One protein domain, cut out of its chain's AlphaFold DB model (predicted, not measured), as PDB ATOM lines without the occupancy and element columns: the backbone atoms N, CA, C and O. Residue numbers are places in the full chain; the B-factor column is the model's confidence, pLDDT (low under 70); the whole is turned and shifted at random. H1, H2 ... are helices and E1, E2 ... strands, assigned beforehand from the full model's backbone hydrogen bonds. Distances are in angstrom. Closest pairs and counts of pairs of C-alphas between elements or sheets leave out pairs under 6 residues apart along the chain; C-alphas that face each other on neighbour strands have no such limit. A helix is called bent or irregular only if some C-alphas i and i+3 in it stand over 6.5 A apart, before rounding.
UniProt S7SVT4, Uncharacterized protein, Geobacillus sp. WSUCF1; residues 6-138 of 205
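AT A GLANCE: This is residues 6 to 138 of the 205 residues of an uncharacterized protein of Geobacillus sp. WSUCF1 (UniProt S7SVT4). A small parallel sheet, E4, E3 and E7, sits in the middle of the domain, and the long hairpin E5 and E6 crosses beside its edge strand E4. Helix H2 packs near E4 and E5, H4 lies near E7 at the other edge, and the hairpin E1 and E2 leads away from the sheet to a tip where residues 23 to 28 stick out. The printed part has 133 residues, with four named helices and seven named strands in the order H1, E1, E2, E3, H2, E4, E5, E6, E7, H3, H4, and the class is mixed, helices and strands. The sheet order is E4, E3, E7, all parallel, while E1 with E2 and E5 with E6 are antiparallel pairs. The whole is compact, with a radius of gyration of the C-alphas of 14.6 A and spans of 43 by 35 by 25 A.

IN THESE COORDINATES: H1 is residues 6 to 10, and its C-alpha 6 is at (146.693, 155.251, 144.474). E1 is residues 20 to 23 and E2 residues 28 to 31. E2 runs on into E3, residues 33 to 37, across a break of 1 residue, at 41 degrees; E3 is 12.6 A long from first to last C-alpha. H2 is residues 50 to 60, 15.7 A long; it is irregular, but only just: C-alphas 51 and 54 are 6.6 A apart. E4 is residues 69 to 73, 12.9 A long, and its C-alpha 69 is at (165.436, 154.003, 141.574). E5, residues 84 to 91, is 20.3 A long and bends by 51 degrees at residue 88. E6, residues 94 to 101, is 21.3 A long. E7 is residues 105 to 108 and H3 residues 113 to 116. H4, residues 119 to 130, is 16.0 A long and ends with C-alpha 130 at (166.436, 137.906, 124.950).

HOW THE PARTS SIT: In the sheet, E3 is the inner strand. E4 and E3 are parallel at 27 degrees, with N 36 and O 71 at 2.7 A. E3 and E7 are parallel at 22 degrees, with N 107 and O 35 at 2.8 A. E4 and E5 have 12 pairs of C-alphas within 8 A, the closest those of Phe 71 and Phe 89 at 4.8 A. The hairpin E5 and E6 is antiparallel at 152 degrees, with N 85 and O 100 at 2.7 A. E3, H2 and E4 form a strand-helix-strand unit, two parallel neighbour strands with a helix between them along the chain, and its crossover is right-handed. H2 is on the sheet but only grazes it, with residues 53 to 60; its closest C-alphas to E5 are those of Ala 57 and Tyr 90, 5.8 A. H4 is also on the sheet and only grazes it, with residues 121 to 129. H3 and H4 are close but not clearly touching, the C-alphas of Glu 116 and Gln 122 being closest at 7.0 A. The hairpin E1 and E2 is antiparallel at 158 degrees, with N 29 and O 22 at 2.8 A. H1 is apart from the strands E2 to E7. Every O i to N i+4 pair is within hydrogen-bond range in H1 and H4, against 5 of 7 in H2, and H3 is too short for such a pair.

THE WHOLE: The two C-alphas farthest apart, those of Asp 25 and Ser 51, are 45.2 A apart. The link from E3 to H2, 12 residues, is long. Residues 106 to 107 of E7 pair with residues 136 to 137, parallel. The printed part has no cut. Its mean pLDDT is 93.6, and no printed residue is under 70.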
ATOM      1  N   ASP A   6     147.359 156.384 145.121       93.88
ATOM      2  CA  ASP A   6     146.693 155.251 144.474       93.88
ATOM      3  C   ASP A   6     147.303 154.926 143.111       93.88
ATOM      4  O   ASP A   6     147.563 153.758 142.818       93.88
ATOM      5  N   VAL A   7     147.602 155.952 142.307       91.62
ATOM      6  CA  VAL A   7     148.260 155.770 141.007       91.62
ATOM      7  C   VAL A   7     149.683 155.253 141.201       91.62
ATOM      8  O   VAL A   7     150.083 154.313 140.521       91.62
ATOM      9  N   ALA A   8     150.432 155.796 142.165       91.06
ATOM     10  CA  ALA A   8     151.783 155.335 142.476       91.06
ATOM     11  C   ALA A   8     151.809 153.848 142.868       91.06
ATOM     12  O   ALA A   8     152.681 153.110 142.411       91.06
ATOM     13  N   ARG A   9     150.820 153.386 143.645       91.56
ATOM     14  CA  ARG A   9     150.663 151.972 144.005       91.56
ATOM     15  C   ARG A   9     150.343 151.102 142.789       91.56
ATOM     16  O   ARG A   9     150.946 150.045 142.645       91.56
ATOM     17  N   CYS A  10     149.445 151.539 141.902       92.31
ATOM     18  CA  CYS A  10     149.141 150.815 140.660       92.31
ATOM     19  C   CYS A  10     150.366 150.705 139.738       92.31
ATOM     20  O   CYS A  10     150.570 149.678 139.100       92.31
ATOM     21  N   LEU A  11     151.205 151.742 139.707       91.00
ATOM     22  CA  LEU A  11     152.457 151.774 138.949       91.00
ATOM     23  C   LEU A  11     153.625 151.073 139.665       91.00
ATOM     24  O   LEU A  11     154.735 151.055 139.137       91.00
ATOM     25  N   SER A  12     153.397 150.498 140.852       94.25
ATOM     26  CA  SER A  12     154.431 149.855 141.677       94.25
ATOM     27  C   SER A  12     155.637 150.761 141.978       94.25
ATOM     28  O   SER A  12     156.780 150.305 142.021       94.25
ATOM     29  N   ILE A  13     155.395 152.059 142.189       92.81
ATOM     30  CA  ILE A  13     156.432 153.007 142.609       92.81
ATOM     31  C   ILE A  13     156.790 152.700 144.075       92.81
ATOM     32  O   ILE A  13     155.902 152.758 144.929       92.81
ATOM     33  N   PRO A  14     158.062 152.385 144.398       92.69
ATOM     34  CA  PRO A  14     158.415 151.828 145.706       92.69
ATOM     35  C   PRO A  14     158.295 152.856 146.841       92.69
ATOM     36  O   PRO A  14     157.858 152.534 147.944       92.69
ATOM     37  N   PHE A  15     158.672 154.108 146.585       91.56
ATOM     38  CA  PHE A  15     158.578 155.209 147.543       91.56
ATOM     39  C   PHE A  15     158.654 156.558 146.823       91.56
ATOM     40  O   PHE A  15     159.021 156.639 145.652       91.56
ATOM     41  N   ALA A  16     158.304 157.630 147.537       89.69
ATOM     42  CA  ALA A  16     158.417 158.989 147.022       89.69
ATOM     43  C   ALA A  16     159.892 159.381 146.829       89.69
ATOM     44  O   ALA A  16     160.678 159.339 147.778       89.69
ATOM     45  N   ALA A  17     160.247 159.775 145.609       87.88
ATOM     46  CA  ALA A  17     161.568 160.266 145.239       87.88
ATOM     47  C   ALA A  17     161.474 161.165 143.999       87.88
ATOM     48  O   ALA A  17     160.532 161.044 143.210       87.88
ATOM     49  N   ASP A  18     162.472 162.028 143.816       86.94
ATOM     50  CA  ASP A  18     162.656 162.756 142.565       86.94
ATOM     51  C   ASP A  18     163.184 161.791 141.498       86.94
ATOM     52  O   ASP A  18     164.189 161.108 141.706       86.94
ATOM     53  N   VAL A  19     162.499 161.723 140.356       89.94
ATOM     54  CA  VAL A  19     162.852 160.829 139.245       89.94
ATOM     55  C   VAL A  19     162.787 161.542 137.905       89.94
ATOM     56  O   VAL A  19     162.015 162.489 137.729       89.94
ATOM     57  N   HIS A  20     163.566 161.067 136.936       90.69
ATOM     58  CA  HIS A  20     163.416 161.504 135.560       90.69
ATOM     59  C   HIS A  20     162.121 160.966 134.958       90.69
ATOM     60  O   HIS A  20     161.619 159.889 135.300       90.69
ATOM     61  N   VAL A  21     161.585 161.766 134.043       90.44
ATOM     62  CA  VAL A  21     160.391 161.454 133.275       90.44
ATOM     63  C   VAL A  21     160.760 161.513 131.804       90.44
ATOM     64  O   VAL A  21     161.259 162.535 131.334       90.44
ATOM     65  N   PHE A  22     160.493 160.428 131.086       89.88
ATOM     66  CA  PHE A  22     160.644 160.362 129.638       89.88
ATOM     67  C   PHE A  22     159.263 160.223 129.012       89.88
ATOM     68  O   PHE A  22     158.493 159.339 129.387       89.88
ATOM     69  N   LEU A  23     158.950 161.118 128.084       91.69
ATOM     70  CA  LEU A  23     157.686 161.131 127.359       91.69
ATOM     71  C   LEU A  23     157.904 160.497 125.987       91.69
ATOM     72  O   LEU A  23     158.848 160.859 125.284       91.69
ATOM     73  N   THR A  24     157.035 159.564 125.624       90.00
ATOM     74  CA  THR A  24     156.873 159.060 124.258       90.00
ATOM     75  C   THR A  24     155.464 159.407 123.781       90.00
ATOM     76  O   THR A  24     154.633 159.860 124.570       90.00
ATOM     77  N   ASP A  25     155.177 159.184 122.498       92.50
ATOM     78  CA  ASP A  25     153.838 159.434 121.946       92.50
ATOM     79  C   ASP A  25     152.755 158.546 122.596       92.50
ATOM     80  O   ASP A  25     151.581 158.908 122.614       92.50
ATOM     81  N   GLU A  26     153.150 157.404 123.171       92.81
ATOM     82  CA  GLU A  26     152.241 156.385 123.715       92.81
ATOM     83  C   GLU A  26     152.341 156.213 125.242       92.81
ATOM     84  O   GLU A  26     151.443 155.634 125.854       92.81
ATOM     85  N   ALA A  27     153.420 156.683 125.881       89.25
ATOM     86  CA  ALA A  27     153.704 156.369 127.278       89.25
ATOM     87  C   ALA A  27     154.495 157.453 128.027       89.25
ATOM     88  O   ALA A  27     155.198 158.294 127.467       89.25
ATOM     89  N   VAL A  28     154.411 157.374 129.355       89.19
ATOM     90  CA  VAL A  28     155.222 158.155 130.289       89.19
ATOM     91  C   VAL A  28     156.062 157.188 131.111       89.19
ATOM     92  O   VAL A  28     155.524 156.351 131.835       89.19
ATOM     93  N   HIS A  29     157.382 157.309 131.021       88.31
ATOM     94  CA  HIS A  29     158.318 156.477 131.770       88.31
ATOM     95  C   HIS A  29     158.875 157.244 132.969       88.31
ATOM     96  O   HIS A  29     159.494 158.292 132.799       88.31
ATOM     97  N   PHE A  30     158.703 156.688 134.170       88.94
ATOM     98  CA  PHE A  30     159.303 157.181 135.412       88.94
ATOM     99  C   PHE A  30     160.528 156.333 135.753       88.94
ATOM    100  O   PHE A  30     160.403 155.117 135.898       88.94
ATOM    101  N   GLY A  31     161.709 156.936 135.888       86.50
ATOM    102  CA  GLY A  31     162.919 156.178 136.209       86.50
ATOM    103  C   GLY A  31     164.201 156.806 135.667       86.50
ATOM    104  O   GLY A  31     164.223 158.007 135.439       86.50
ATOM    105  N   PRO A  32     165.273 156.023 135.449       91.69
ATOM    106  CA  PRO A  32     165.262 154.572 135.260       91.69
ATOM    107  C   PRO A  32     165.124 153.774 136.563       91.69
ATOM    108  O   PRO A  32     165.546 154.213 137.632       91.69
ATOM    109  N   LEU A  33     164.580 152.566 136.442       95.00
ATOM    110  CA  LEU A  33     164.628 151.521 137.455       95.00
ATOM    111  C   LEU A  33     165.846 150.616 137.194       95.00
ATOM    112  O   LEU A  33     165.879 149.845 136.232       95.00
ATOM    113  N   VAL A  34     166.863 150.720 138.046       96.25
ATOM    114  CA  VAL A  34     168.160 150.043 137.909       96.25
ATOM    115  C   VAL A  34     168.248 148.852 138.861       96.25
ATOM    116  O   VAL A  34     168.342 149.000 140.080       96.25
ATOM    117  N   GLY A  35     168.285 147.642 138.306       97.44
ATOM    118  CA  GLY A  35     168.469 146.422 139.086       97.44
ATOM    119  C   GLY A  35     169.950 146.114 139.295       97.44
ATOM    120  O   GLY A  35     170.662 145.799 138.349       97.44
ATOM    121  N   ILE A  36     170.437 146.119 140.528       97.56
ATOM    122  CA  ILE A  36     171.797 145.699 140.877       97.56
ATOM    123  C   ILE A  36     171.791 144.199 141.178       97.56
ATOM    124  O   ILE A  36     171.374 143.748 142.250       97.56
ATOM    125  N   LEU A  37     172.287 143.416 140.225       97.62
ATOM    126  CA  LEU A  37     172.340 141.967 140.333       97.62
ATOM    127  C   LEU A  37     173.494 141.529 141.244       97.62
ATOM    128  O   LEU A  37     174.662 141.825 140.992       97.62
ATOM    129  N   THR A  38     173.177 140.767 142.287       96.75
ATOM    130  CA  THR A  38     174.149 140.172 143.212       96.75
ATOM    131  C   THR A  38     173.663 138.794 143.683       96.75
ATOM    132  O   THR A  38     172.579 138.337 143.341       96.75
ATOM    133  N   ALA A  39     174.484 138.098 144.464       95.12
ATOM    134  CA  ALA A  39     174.170 136.801 145.065       95.12
ATOM    135  C   ALA A  39     174.516 136.791 146.557       95.12
ATOM    136  O   ALA A  39     175.029 137.785 147.073       95.12
ATOM    137  N   GLY A  40     174.299 135.665 147.242       94.69
ATOM    138  CA  GLY A  40     174.654 135.495 148.658       94.69
ATOM    139  C   GLY A  40     173.738 136.275 149.597       94.69
ATOM    140  O   GLY A  40     174.229 136.951 150.505       94.69
ATOM    141  N   PHE A  41     172.432 136.225 149.325       96.44
ATOM    142  CA  PHE A  41     171.430 136.857 150.169       96.44
ATOM    143  C   PHE A  41     171.269 136.118 151.502       96.44
ATOM    144  O   PHE A  41     171.450 134.903 151.580       96.44
ATOM    145  N   THR A  42     170.946 136.859 152.559       96.00
ATOM    146  CA  THR A  42     170.705 136.325 153.904       96.00
ATOM    147  C   THR A  42     169.240 136.507 154.295       96.00
ATOM    148  O   THR A  42     168.502 137.247 153.653       96.00
ATOM    149  N   LYS A  43     168.815 135.866 155.389       93.44
ATOM    150  CA  LYS A  43     167.476 136.077 155.964       93.44
ATOM    151  C   LYS A  43     167.327 137.428 156.685       93.44
ATOM    152  O   LYS A  43     166.225 137.783 157.084       93.44
ATOM    153  N   SER A  44     168.421 138.166 156.900       94.50
ATOM    154  CA  SER A  44     168.402 139.440 157.622       94.50
ATOM    155  C   SER A  44     168.060 140.595 156.688       94.50
ATOM    156  O   SER A  44     168.835 140.904 155.784       94.50
ATOM    157  N   LEU A  45     166.963 141.301 156.975       93.38
ATOM    158  CA  LEU A  45     166.605 142.522 156.251       93.38
ATOM    159  C   LEU A  45     167.649 143.632 156.435       93.38
ATOM    160  O   LEU A  45     167.947 144.341 155.489       93.38
ATOM    161  N   HIS A  46     168.260 143.760 157.615       93.88
ATOM    162  CA  HIS A  46     169.280 144.787 157.869       93.88
ATOM    163  C   HIS A  46     170.629 144.488 157.200       93.88
ATOM    164  O   HIS A  46     171.467 145.380 157.053       93.88
ATOM    165  N   ARG A  47     170.873 143.226 156.828       96.38
ATOM    166  CA  ARG A  47     172.094 142.777 156.147       96.38
ATOM    167  C   ARG A  47     171.750 141.808 155.015       96.38
ATOM    168  O   ARG A  47     172.166 140.642 155.062       96.38
ATOM    169  N   PRO A  48     171.041 142.270 153.968       96.94
ATOM    170  CA  PRO A  48     170.486 141.388 152.948       96.94
ATOM    171  C   PRO A  48     171.553 140.597 152.201       96.94
ATOM    172  O   PRO A  48     171.256 139.521 151.720       96.94
ATOM    173  N   VAL A  49     172.803 141.067 152.157       97.19
ATOM    174  CA  VAL A  49     173.938 140.395 151.500       97.19
ATOM    175  C   VAL A  49     175.171 140.327 152.415       97.19
ATOM    176  O   VAL A  49     176.322 140.383 151.963       97.19
ATOM    177  N   GLY A  50     174.933 140.217 153.726       96.50
ATOM    178  CA  GLY A  50     175.969 140.045 154.744       96.50
ATOM    179  C   GLY A  50     176.878 141.268 154.885       96.50
ATOM    180  O   GLY A  50     176.413 142.404 154.960       96.50
ATOM    181  N   SER A  51     178.195 141.054 154.919       95.50
ATOM    182  CA  SER A  51     179.185 142.137 155.068       95.50
ATOM    183  C   SER A  51     179.164 143.148 153.914       95.50
ATOM    184  O   SER A  51     179.499 144.314 154.111       95.50
ATOM    185  N   ARG A  52     178.716 142.737 152.719       96.25
ATOM    186  CA  ARG A  52     178.611 143.616 151.544       96.25
ATOM    187  C   ARG A  52     177.438 144.589 151.622       96.25
ATOM    188  O   ARG A  52     177.413 145.541 150.849       96.25
ATOM    189  N   SER A  53     176.499 144.398 152.549       97.62
ATOM    190  CA  SER A  53     175.348 145.292 152.691       97.62
ATOM    191  C   SER A  53     175.774 146.735 152.933       97.62
ATOM    192  O   SER A  53     175.209 147.631 152.333       97.62
ATOM    193  N   PHE A  54     176.832 146.991 153.700       96.38
ATOM    194  CA  PHE A  54     177.303 148.365 153.899       96.38
ATOM    195  C   PHE A  54     177.794 149.029 152.602       96.38
ATOM    196  O   PHE A  54     177.512 150.199 152.351       96.38
ATOM    197  N   PHE A  55     178.496 148.274 151.751       96.38
ATOM    198  CA  PHE A  55     178.932 148.761 150.444       96.38
ATOM    199  C   PHE A  55     177.730 149.121 149.559       96.38
ATOM    200  O   PHE A  55     177.696 150.200 148.974       96.38
ATOM    201  N   PHE A  56     176.732 148.237 149.486       97.25
ATOM    202  CA  PHE A  56     175.557 148.478 148.654       97.25
ATOM    203  C   PHE A  56     174.643 149.570 149.210       97.25
ATOM    204  O   PHE A  56     174.113 150.336 148.421       97.25
ATOM    205  N   ALA A  57     174.516 149.703 150.530       96.50
ATOM    206  CA  ALA A  57     173.782 150.804 151.152       96.50
ATOM    207  C   ALA A  57     174.363 152.161 150.730       96.50
ATOM    208  O   ALA A  57     173.631 153.047 150.307       96.50
ATOM    209  N   LYS A  58     175.698 152.298 150.752       94.56
ATOM    210  CA  LYS A  58     176.373 153.508 150.257       94.56
ATOM    211  C   LYS A  58     176.120 153.766 148.776       94.56
ATOM    212  O   LYS A  58     175.953 154.918 148.401       94.56
ATOM    213  N   LEU A  59     176.131 152.716 147.954       93.50
ATOM    214  CA  LEU A  59     175.867 152.825 146.519       93.50
ATOM    215  C   LEU A  59     174.427 153.282 146.249       93.50
ATOM    216  O   LEU A  59     174.224 154.210 145.477       93.50
ATOM    217  N   LEU A  60     173.452 152.656 146.908       94.56
ATOM    218  CA  LEU A  60     172.029 152.963 146.760       94.56
ATOM    219  C   LEU A  60     171.673 154.345 147.319       94.56
ATOM    220  O   LEU A  60     170.897 155.060 146.708       94.56
ATOM    221  N   ALA A  61     172.323 154.791 148.398       90.12
ATOM    222  CA  ALA A  61     172.110 156.130 148.951       90.12
ATOM    223  C   ALA A  61     172.463 157.279 147.978       90.12
ATOM    224  O   ALA A  61     172.104 158.425 148.238       90.12
ATOM    225  N   GLN A  62     173.173 157.002 146.876       83.44
ATOM    226  CA  GLN A  62     173.470 157.994 145.834       83.44
ATOM    227  C   GLN A  62     172.349 158.140 144.791       83.44
ATOM    228  O   GLN A  62     172.424 159.045 143.965       83.44
ATOM    229  N   GLU A  63     171.311 157.295 144.810       75.94
ATOM    230  CA  GLU A  63     170.256 157.282 143.782       75.94
ATOM    231  C   GLU A  63     169.507 158.615 143.665       75.94
ATOM    232  O   GLU A  63     169.201 159.055 142.557       75.94
ATOM    233  N   LYS A  64     169.319 159.321 144.793       71.56
ATOM    234  CA  LYS A  64     168.648 160.629 144.848       71.56
ATOM    235  C   LYS A  64     169.306 161.682 143.952       71.56
ATOM    236  O   LYS A  64     168.631 162.581 143.477       71.56
ATOM    237  N   GLN A  65     170.615 161.575 143.718       74.75
ATOM    238  CA  GLN A  65     171.354 162.507 142.857       74.75
ATOM    239  C   GLN A  65     171.209 162.177 141.364       74.75
ATOM    240  O   GLN A  65     171.528 163.006 140.518       74.75
ATOM    241  N   VAL A  66     170.767 160.960 141.037       79.50
ATOM    242  CA  VAL A  66     170.699 160.432 139.664       79.50
ATOM    243  C   VAL A  66     169.282 160.526 139.091       79.50
ATOM    244  O   VAL A  66     169.117 160.387 137.887       79.50
ATOM    245  N   GLY A  67     168.263 160.756 139.927       85.19
ATOM    246  CA  GLY A  67     166.875 160.863 139.473       85.19
ATOM    247  C   GLY A  67     166.293 159.524 139.014       85.19
ATOM    248  O   GLY A  67     165.600 159.461 138.001       85.19
ATOM    249  N   GLY A  68     166.582 158.435 139.727       90.69
ATOM    250  CA  GLY A  68     166.051 157.104 139.430       90.69
ATOM    251  C   GLY A  68     165.993 156.223 140.674       90.69
ATOM    252  O   GLY A  68     166.406 156.633 141.755       90.69
ATOM    253  N   PHE A  69     165.500 154.999 140.505       94.12
ATOM    254  CA  PHE A  69     165.436 154.003 141.574       94.12
ATOM    255  C   PHE A  69     166.489 152.928 141.349       94.12
ATOM    256  O   PHE A  69     166.610 152.410 140.238       94.12
ATOM    257  N   ALA A  70     167.206 152.531 142.396       95.75
ATOM    258  CA  ALA A  70     168.108 151.392 142.342       95.75
ATOM    259  C   ALA A  70     167.799 150.381 143.451       95.75
ATOM    260  O   ALA A  70     167.422 150.730 144.567       95.75
ATOM    261  N   PHE A  71     167.978 149.093 143.161       97.62
ATOM    262  CA  PHE A  71     167.705 148.038 144.140       97.62
ATOM    263  C   PHE A  71     168.584 146.817 143.939       97.62
ATOM    264  O   PHE A  71     169.066 146.559 142.841       97.62
ATOM    265  N   LEU A  72     168.787 146.034 144.998       98.38
ATOM    266  CA  LEU A  72     169.460 144.744 144.888       98.38
ATOM    267  C   LEU A  72     168.460 143.643 144.573       98.38
ATOM    268  O   LEU A  72     167.412 143.543 145.211       98.38
ATOM    269  N   PHE A  73     168.850 142.738 143.685       98.25
ATOM    270  CA  PHE A  73     168.109 141.508 143.445       98.25
ATOM    271  C   PHE A  73     169.041 140.358 143.041       98.25
ATOM    272  O   PHE A  73     170.246 140.536 142.841       98.25
ATOM    273  N   GLY A  74     168.474 139.158 142.979       96.62
ATOM    274  CA  GLY A  74     169.114 137.935 142.510       96.62
ATOM    275  C   GLY A  74     168.059 137.024 141.889       96.62
ATOM    276  O   GLY A  74     166.870 137.314 142.001       96.62
ATOM    277  N   ALA A  75     168.480 135.918 141.272       94.81
ATOM    278  CA  ALA A  75     167.569 135.016 140.560       94.81
ATOM    279  C   ALA A  75     166.324 134.579 141.368       94.81
ATOM    280  O   ALA A  75     165.235 134.623 140.805       94.81
ATOM    281  N   PRO A  76     166.419 134.247 142.676       94.88
ATOM    282  CA  PRO A  76     165.251 133.828 143.460       94.88
ATOM    283  C   PRO A  76     164.224 134.932 143.737       94.88
ATOM    284  O   PRO A  76     163.187 134.659 144.329       94.88
ATOM    285  N   HIS A  77     164.533 136.185 143.405       97.31
ATOM    286  CA  HIS A  77     163.661 137.327 143.677       97.31
ATOM    287  C   HIS A  77     162.793 137.723 142.484       97.31
ATOM    288  O   HIS A  77     161.992 138.646 142.615       97.31
ATOM    289  N   ILE A  78     162.989 137.081 141.331       97.88
ATOM    290  CA  ILE A  78     162.238 137.380 140.117       97.88
ATOM    291  C   ILE A  78     160.999 136.495 140.078       97.88
ATOM    292  O   ILE A  78     161.097 135.270 140.144       97.88
ATOM    293  N   ASP A  79     159.853 137.139 139.929       97.44
ATOM    294  CA  ASP A  79     158.598 136.512 139.563       97.44
ATOM    295  C   ASP A  79     158.427 136.650 138.046       97.44
ATOM    296  O   ASP A  79     158.054 137.706 137.527       97.44
ATOM    297  N   TRP A  80     158.772 135.581 137.330       96.25
ATOM    298  CA  TRP A  80     158.705 135.548 135.871       96.25
ATOM    299  C   TRP A  80     157.280 135.509 135.330       96.25
ATOM    300  O   TRP A  80     157.081 135.907 134.188       96.25
ATOM    301  N   GLU A  81     156.322 135.016 136.116       95.81
ATOM    302  CA  GLU A  81     154.924 134.909 135.701       95.81
ATOM    303  C   GLU A  81     154.289 136.298 135.644       95.81
ATOM    304  O   GLU A  81     153.648 136.651 134.657       95.81
ATOM    305  N   ASN A  82     154.547 137.117 136.666       95.81
ATOM    306  CA  ASN A  82     153.989 138.463 136.765       95.81
ATOM    307  C   ASN A  82     154.905 139.560 136.193       95.81
ATOM    308  O   ASN A  82     154.505 140.720 136.136       95.81
ATOM    309  N   GLY A  83     156.141 139.234 135.798       96.25
ATOM    310  CA  GLY A  83     157.115 140.232 135.341       96.25
ATOM    311  C   GLY A  83     157.535 141.202 136.452       96.25
ATOM    312  O   GLY A  83     157.791 142.381 136.197       96.25
ATOM    313  N   MET A  84     157.605 140.707 137.689       97.69
ATOM    314  CA  MET A  84     157.900 141.499 138.883       97.69
ATOM    315  C   MET A  84     159.195 141.031 139.550       97.69
ATOM    316  O   MET A  84     159.679 139.919 139.348       97.69
ATOM    317  N   THR A  85     159.791 141.889 140.369       98.19
ATOM    318  CA  THR A  85     160.971 141.579 141.174       98.19
ATOM    319  C   THR A  85     160.780 142.078 142.598       98.19
ATOM    320  O   THR A  85     160.451 143.240 142.826       98.19
ATOM    321  N   ASN A  86     161.039 141.208 143.573       97.88
ATOM    322  CA  ASN A  86     161.103 141.584 144.982       97.88
ATOM    323  C   ASN A  86     162.505 142.123 145.309       97.88
ATOM    324  O   ASN A  86     163.448 141.371 145.567       97.88
ATOM    325  N   GLY A  87     162.654 143.441 145.224       97.88
ATOM    326  CA  GLY A  87     163.927 144.137 145.351       97.88
ATOM    327  C   GLY A  87     164.234 144.595 146.772       97.88
ATOM    328  O   GLY A  87     163.336 144.939 147.536       97.88
ATOM    329  N   TYR A  88     165.524 144.664 147.107       98.44
ATOM    330  CA  TYR A  88     166.004 145.320 148.326       98.44
ATOM    331  C   TYR A  88     166.455 146.745 148.016       98.44
ATOM    332  O   TYR A  88     167.440 146.942 147.301       98.44
ATOM    333  N   PHE A  89     165.775 147.719 148.604       97.06
ATOM    334  CA  PHE A  89     166.063 149.145 148.482       97.06
ATOM    335  C   PHE A  89     166.733 149.653 149.760       97.06
ATOM    336  O   PHE A  89     166.625 149.023 150.816       97.06
ATOM    337  N   TYR A  90     167.426 150.786 149.675       95.94
ATOM    338  CA  TYR A  90     168.023 151.430 150.842       95.94
ATOM    339  C   TYR A  90     167.587 152.891 150.918       95.94
ATOM    340  O   TYR A  90     168.051 153.721 150.144       95.94
ATOM    341  N   THR A  91     166.699 153.184 151.865       92.88
ATOM    342  CA  THR A  91     166.114 154.509 152.090       92.88
ATOM    343  C   THR A  91     166.723 155.155 153.340       92.88
ATOM    344  O   THR A  91     167.573 154.578 154.022       92.88
ATOM    345  N   GLU A  92     166.247 156.345 153.709       90.50
ATOM    346  CA  GLU A  92     166.589 156.987 154.990       90.50
ATOM    347  C   GLU A  92     166.171 156.155 156.214       90.50
ATOM    348  O   GLU A  92     166.746 156.307 157.291       90.50
ATOM    349  N   ARG A  93     165.207 155.241 156.049       92.12
ATOM    350  CA  ARG A  93     164.768 154.300 157.092       92.12
ATOM    351  C   ARG A  93     165.611 153.021 157.114       92.12
ATOM    352  O   ARG A  93     165.425 152.171 157.985       92.12
ATOM    353  N   GLY A  94     166.561 152.887 156.190       94.75
ATOM    354  CA  GLY A  94     167.434 151.733 156.043       94.75
ATOM    355  C   GLY A  94     166.973 150.774 154.949       94.75
ATOM    356  O   GLY A  94     166.438 151.177 153.921       94.75
ATOM    357  N   TRP A  95     167.255 149.485 155.140       97.31
ATOM    358  CA  TRP A  95     166.921 148.450 154.163       97.31
ATOM    359  C   TRP A  95     165.427 148.136 154.162       97.31
ATOM    360  O   TRP A  95     164.865 147.768 155.193       97.31
ATOM    361  N   GLU A  96     164.822 148.192 152.982       96.75
ATOM    362  CA  GLU A  96     163.409 147.900 152.748       96.75
ATOM    363  C   GLU A  96     163.253 146.909 151.590       96.75
ATOM    364  O   GLU A  96     164.153 146.756 150.762       96.75
ATOM    365  N   ARG A  97     162.104 146.228 151.529       97.06
ATOM    366  CA  ARG A  97     161.733 145.384 150.389       97.06
ATOM    367  C   ARG A  97     160.511 145.951 149.700       97.06
ATOM    368  O   ARG A  97     159.522 146.224 150.372       97.06
ATOM    369  N   HIS A  98     160.582 146.032 148.380       97.12
ATOM    370  CA  HIS A  98     159.474 146.459 147.534       97.12
ATOM    371  C   HIS A  98     159.366 145.536 146.329       97.12
ATOM    372  O   HIS A  98     160.377 145.105 145.770       97.12
ATOM    373  N   THR A  99     158.133 145.237 145.933       97.62
ATOM    374  CA  THR A  99     157.856 144.549 144.673       97.62
ATOM    375  C   THR A  99     157.730 145.603 143.585       97.62
ATOM    376  O   THR A  99     156.867 146.473 143.667       97.62
ATOM    377  N   VAL A 100     158.601 145.532 142.587       97.38
ATOM    378  CA  VAL A 100     158.653 146.459 141.449       97.38
ATOM    379  C   VAL A 100     158.627 145.669 140.139       97.38
ATOM    380  O   VAL A 100     158.893 144.466 140.171       97.38
ATOM    381  N   PRO A 101     158.321 146.288 138.989       96.94
ATOM    382  CA  PRO A 101     158.471 145.633 137.693       96.94
ATOM    383  C   PRO A 101     159.918 145.183 137.457       96.94
ATOM    384  O   PRO A 101     160.845 145.602 138.162       96.94
ATOM    385  N   LEU A 102     160.139 144.346 136.443       97.62
ATOM    386  CA  LEU A 102     161.499 144.066 135.974       97.62
ATOM    387  C   LEU A 102     162.271 145.377 135.695       97.62
ATOM    388  O   LEU A 102     161.690 146.357 135.220       97.62
ATOM    389  N   PRO A 103     163.585 145.424 135.987       96.94
ATOM    390  CA  PRO A 103     164.363 146.649 135.852       96.94
ATOM    391  C   PRO A 103     164.514 147.073 134.388       96.94
ATOM    392  O   PRO A 103     164.592 146.235 133.494       96.94
ATOM    393  N   ASN A 104     164.671 148.374 134.142       95.31
ATOM    394  CA  ASN A 104     164.986 148.887 132.804       95.31
ATOM    395  C   ASN A 104     166.420 148.548 132.378       95.31
ATOM    396  O   ASN A 104     166.712 148.456 131.192       95.31
ATOM    397  N   VAL A 105     167.328 148.395 133.342       96.31
ATOM    398  CA  VAL A 105     168.722 148.006 133.114       96.31
ATOM    399  C   VAL A 105     169.244 147.242 134.318       96.31
ATOM    400  O   VAL A 105     168.943 147.576 135.467       96.31
ATOM    401  N   VAL A 106     170.062 146.224 134.065       97.88
ATOM    402  CA  VAL A 106     170.720 145.457 135.121       97.88
ATOM    403  C   VAL A 106     172.180 145.854 135.234       97.88
ATOM    404  O   VAL A 106     172.939 145.779 134.273       97.88
ATOM    405  N   TYR A 107     172.605 146.205 136.440       96.38
ATOM    406  CA  TYR A 107     174.005 146.343 136.794       96.38
ATOM    407  C   TYR A 107     174.528 145.044 137.418       96.38
ATOM    408  O   TYR A 107     174.222 144.731 138.570       96.38
ATOM    409  N   ASN A 108     175.348 144.288 136.685       96.06
ATOM    410  CA  ASN A 108     175.941 143.055 137.199       96.06
ATOM    411  C   ASN A 108     177.045 143.345 138.238       96.06
ATOM    412  O   ASN A 108     178.090 143.936 137.947       96.06
ATOM    413  N   ARG A 109     176.803 142.900 139.478       95.00
ATOM    414  CA  ARG A 109     177.708 142.975 140.633       95.00
ATOM    415  C   ARG A 109     177.831 141.638 141.358       95.00
ATOM    416  O   ARG A 109     177.990 141.598 142.585       95.00
ATOM    417  N   LEU A 110     177.802 140.539 140.602       93.69
ATOM    418  CA  LEU A 110     178.066 139.213 141.147       93.69
ATOM    419  C   LEU A 110     179.412 139.178 141.893       93.69
ATOM    420  O   LEU A 110     180.389 139.799 141.473       93.69
ATOM    421  N   PRO A 111     179.491 138.461 143.027       89.56
ATOM    422  CA  PRO A 111     180.664 138.522 143.895       89.56
ATOM    423  C   PRO A 111     181.887 137.794 143.329       89.56
ATOM    424  O   PRO A 111     183.002 138.062 143.774       89.56
ATOM    425  N   ASN A 112     181.701 136.835 142.419       88.50
ATOM    426  CA  ASN A 112     182.789 136.043 141.851       88.50
ATOM    427  C   ASN A 112     182.360 135.277 140.586       88.50
ATOM    428  O   ASN A 112     181.175 135.053 140.345       88.50
ATOM    429  N   ARG A 113     183.366 134.807 139.837       87.81
ATOM    430  CA  ARG A 113     183.222 134.013 138.604       87.81
ATOM    431  C   ARG A 113     182.499 132.679 138.793       87.81
ATOM    432  O   ARG A 113     181.949 132.159 137.833       87.81
ATOM    433  N   ARG A 114     182.553 132.078 139.989       88.75
ATOM    434  CA  ARG A 114     181.905 130.779 140.243       88.75
ATOM    435  C   ARG A 114     180.393 130.934 140.149       88.75
ATOM    436  O   ARG A 114     179.770 130.178 139.425       88.75
ATOM    437  N   VAL A 115     179.859 131.958 140.812       87.81
ATOM    438  CA  VAL A 115     178.431 132.293 140.774       87.81
ATOM    439  C   VAL A 115     177.988 132.674 139.359       87.81
ATOM    440  O   VAL A 115     176.940 132.241 138.910       87.81
ATOM    441  N   GLU A 116     178.804 133.427 138.618       88.44
ATOM    442  CA  GLU A 116     178.498 133.764 137.219       88.44
ATOM    443  C   GLU A 116     178.344 132.527 136.320       88.44
ATOM    444  O   GLU A 116     177.542 132.548 135.393       88.44
ATOM    445  N   LYS A 117     179.086 131.448 136.585       89.69
ATOM    446  CA  LYS A 117     179.029 130.204 135.800       89.69
ATOM    447  C   LYS A 117     177.880 129.273 136.191       89.69
ATOM    448  O   LYS A 117     177.703 128.252 135.535       89.69
ATOM    449  N   GLU A 118     177.139 129.574 137.253       93.00
ATOM    450  CA  GLU A 118     175.982 128.770 137.644       93.00
ATOM    451  C   GLU A 118     174.869 128.909 136.593       93.00
ATOM    452  O   GLU A 118     174.539 130.013 136.151       93.00
ATOM    453  N   GLU A 119     174.271 127.780 136.210       93.69
ATOM    454  CA  GLU A 119     173.237 127.709 135.170       93.69
ATOM    455  C   GLU A 119     172.054 128.636 135.469       93.69
ATOM    456  O   GLU A 119     171.572 129.336 134.584       93.69
ATOM    457  N   THR A 120     171.643 128.725 136.737       92.25
ATOM    458  CA  THR A 120     170.565 129.618 137.177       92.25
ATOM    459  C   THR A 120     170.838 131.079 136.813       92.25
ATOM    460  O   THR A 120     169.936 131.769 136.335       92.25
ATOM    461  N   PHE A 121     172.072 131.562 137.001       91.94
ATOM    462  CA  PHE A 121     172.426 132.940 136.660       91.94
ATOM    463  C   PHE A 121     172.494 133.138 135.150       91.94
ATOM    464  O   PHE A 121     171.941 134.120 134.664       91.94
ATOM    465  N   GLN A 122     173.094 132.198 134.415       92.88
ATOM    466  CA  GLN A 122     173.179 132.251 132.952       92.88
ATOM    467  C   GLN A 122     171.789 132.290 132.304       92.88
ATOM    468  O   GLN A 122     171.520 133.155 131.466       92.88
ATOM    469  N   THR A 123     170.887 131.407 132.736       95.31
ATOM    470  CA  THR A 123     169.503 131.350 132.255       95.31
ATOM    471  C   THR A 123     168.757 132.636 132.584       95.31
ATOM    472  O   THR A 123     168.170 133.233 131.689       95.31
ATOM    473  N   MET A 124     168.845 133.128 133.824       95.38
ATOM    474  CA  MET A 124     168.228 134.400 134.213       95.38
ATOM    475  C   MET A 124     168.740 135.568 133.356       95.38
ATOM    476  O   MET A 124     167.932 136.327 132.824       95.38
ATOM    477  N   THR A 125     170.059 135.724 133.193       94.50
ATOM    478  CA  THR A 125     170.622 136.821 132.390       94.50
ATOM    479  C   THR A 125     170.225 136.716 130.924       94.50
ATOM    480  O   THR A 125     169.888 137.729 130.315       94.50
ATOM    481  N   LYS A 126     170.188 135.495 130.375       95.75
ATOM    482  CA  LYS A 126     169.737 135.252 129.007       95.75
ATOM    483  C   LYS A 126     168.274 135.652 128.845       95.75
ATOM    484  O   LYS A 126     167.985 136.435 127.953       95.75
ATOM    485  N   THR A 127     167.383 135.203 129.730       97.06
ATOM    486  CA  THR A 127     165.956 135.558 129.697       97.06
ATOM    487  C   THR A 127     165.744 137.070 129.777       97.06
ATOM    488  O   THR A 127     165.000 137.622 128.968       97.06
ATOM    489  N   LEU A 128     166.435 137.766 130.688       97.12
ATOM    490  CA  LEU A 128     166.358 139.231 130.789       97.12
ATOM    491  C   LEU A 128     166.728 139.911 129.464       97.12
ATOM    492  O   LEU A 128     166.012 140.801 129.016       97.12
ATOM    493  N   GLN A 129     167.800 139.463 128.808       96.69
ATOM    494  CA  GLN A 129     168.271 140.062 127.558       96.69
ATOM    495  C   GLN A 129     167.412 139.687 126.346       96.69
ATOM    496  O   GLN A 129     167.093 140.554 125.540       96.69
ATOM    497  N   THR A 130     167.063 138.408 126.183       96.81
ATOM    498  CA  THR A 130     166.436 137.906 124.950       96.81
ATOM    499  C   THR A 130     164.919 137.995 124.968       96.81
ATOM    500  O   THR A 130     164.326 138.224 123.923       96.81
ATOM    501  N   THR A 131     164.292 137.788 126.127       96.75
ATOM    502  CA  THR A 131     162.827 137.775 126.252       96.75
ATOM    503  C   THR A 131     162.296 139.156 126.605       96.75
ATOM    504  O   THR A 131     161.308 139.592 126.029       96.75
ATOM    505  N   TYR A 132     162.967 139.856 127.523       96.12
ATOM    506  CA  TYR A 132     162.512 141.157 128.024       96.12
ATOM    507  C   TYR A 132     163.266 142.351 127.425       96.12
ATOM    508  O   TYR A 132     162.906 143.492 127.694       96.12
ATOM    509  N   GLY A 133     164.318 142.117 126.632       96.44
ATOM    510  CA  GLY A 133     165.107 143.192 126.023       96.44
ATOM    511  C   GLY A 133     165.876 144.051 127.034       96.44
ATOM    512  O   GLY A 133     166.281 145.164 126.705       96.44
ATOM    513  N   ILE A 134     166.081 143.564 128.262       97.12
ATOM    514  CA  ILE A 134     166.698 144.331 129.344       97.12
ATOM    515  C   ILE A 134     168.226 144.290 129.190       97.12
ATOM    516  O   ILE A 134     168.833 143.215 129.298       97.12
ATOM    517  N   PRO A 135     168.892 145.438 128.971       96.81
ATOM    518  CA  PRO A 135     170.341 145.490 128.870       96.81
ATOM    519  C   PRO A 135     171.011 145.164 130.210       96.81
ATOM    520  O   PRO A 135     170.555 145.568 131.283       96.81
ATOM    521  N   ILE A 136     172.153 144.477 130.138       96.19
ATOM    522  CA  ILE A 136     172.994 144.161 131.296       96.19
ATOM    523  C   ILE A 136     174.334 144.884 131.155       96.19
ATOM    524  O   ILE A 136     175.146 144.567 130.285       96.19
ATOM    525  N   PHE A 137     174.583 145.838 132.045       92.56
ATOM    526  CA  PHE A 137     175.862 146.519 132.189       92.56
ATOM    527  C   PHE A 137     176.825 145.704 133.069       92.56
ATOM    528  O   PHE A 137     176.418 145.086 134.055       92.56
ATOM    529  N   ASN A 138     178.119 145.722 132.723       90.12
ATOM    530  CA  ASN A 138     179.164 144.858 133.292       90.12
ATOM    531  C   ASN A 138     178.864 143.354 133.155       90.12
ATOM    532  O   ASN A 138     179.035 142.585 134.096       90.12
TER     533      ASN A 138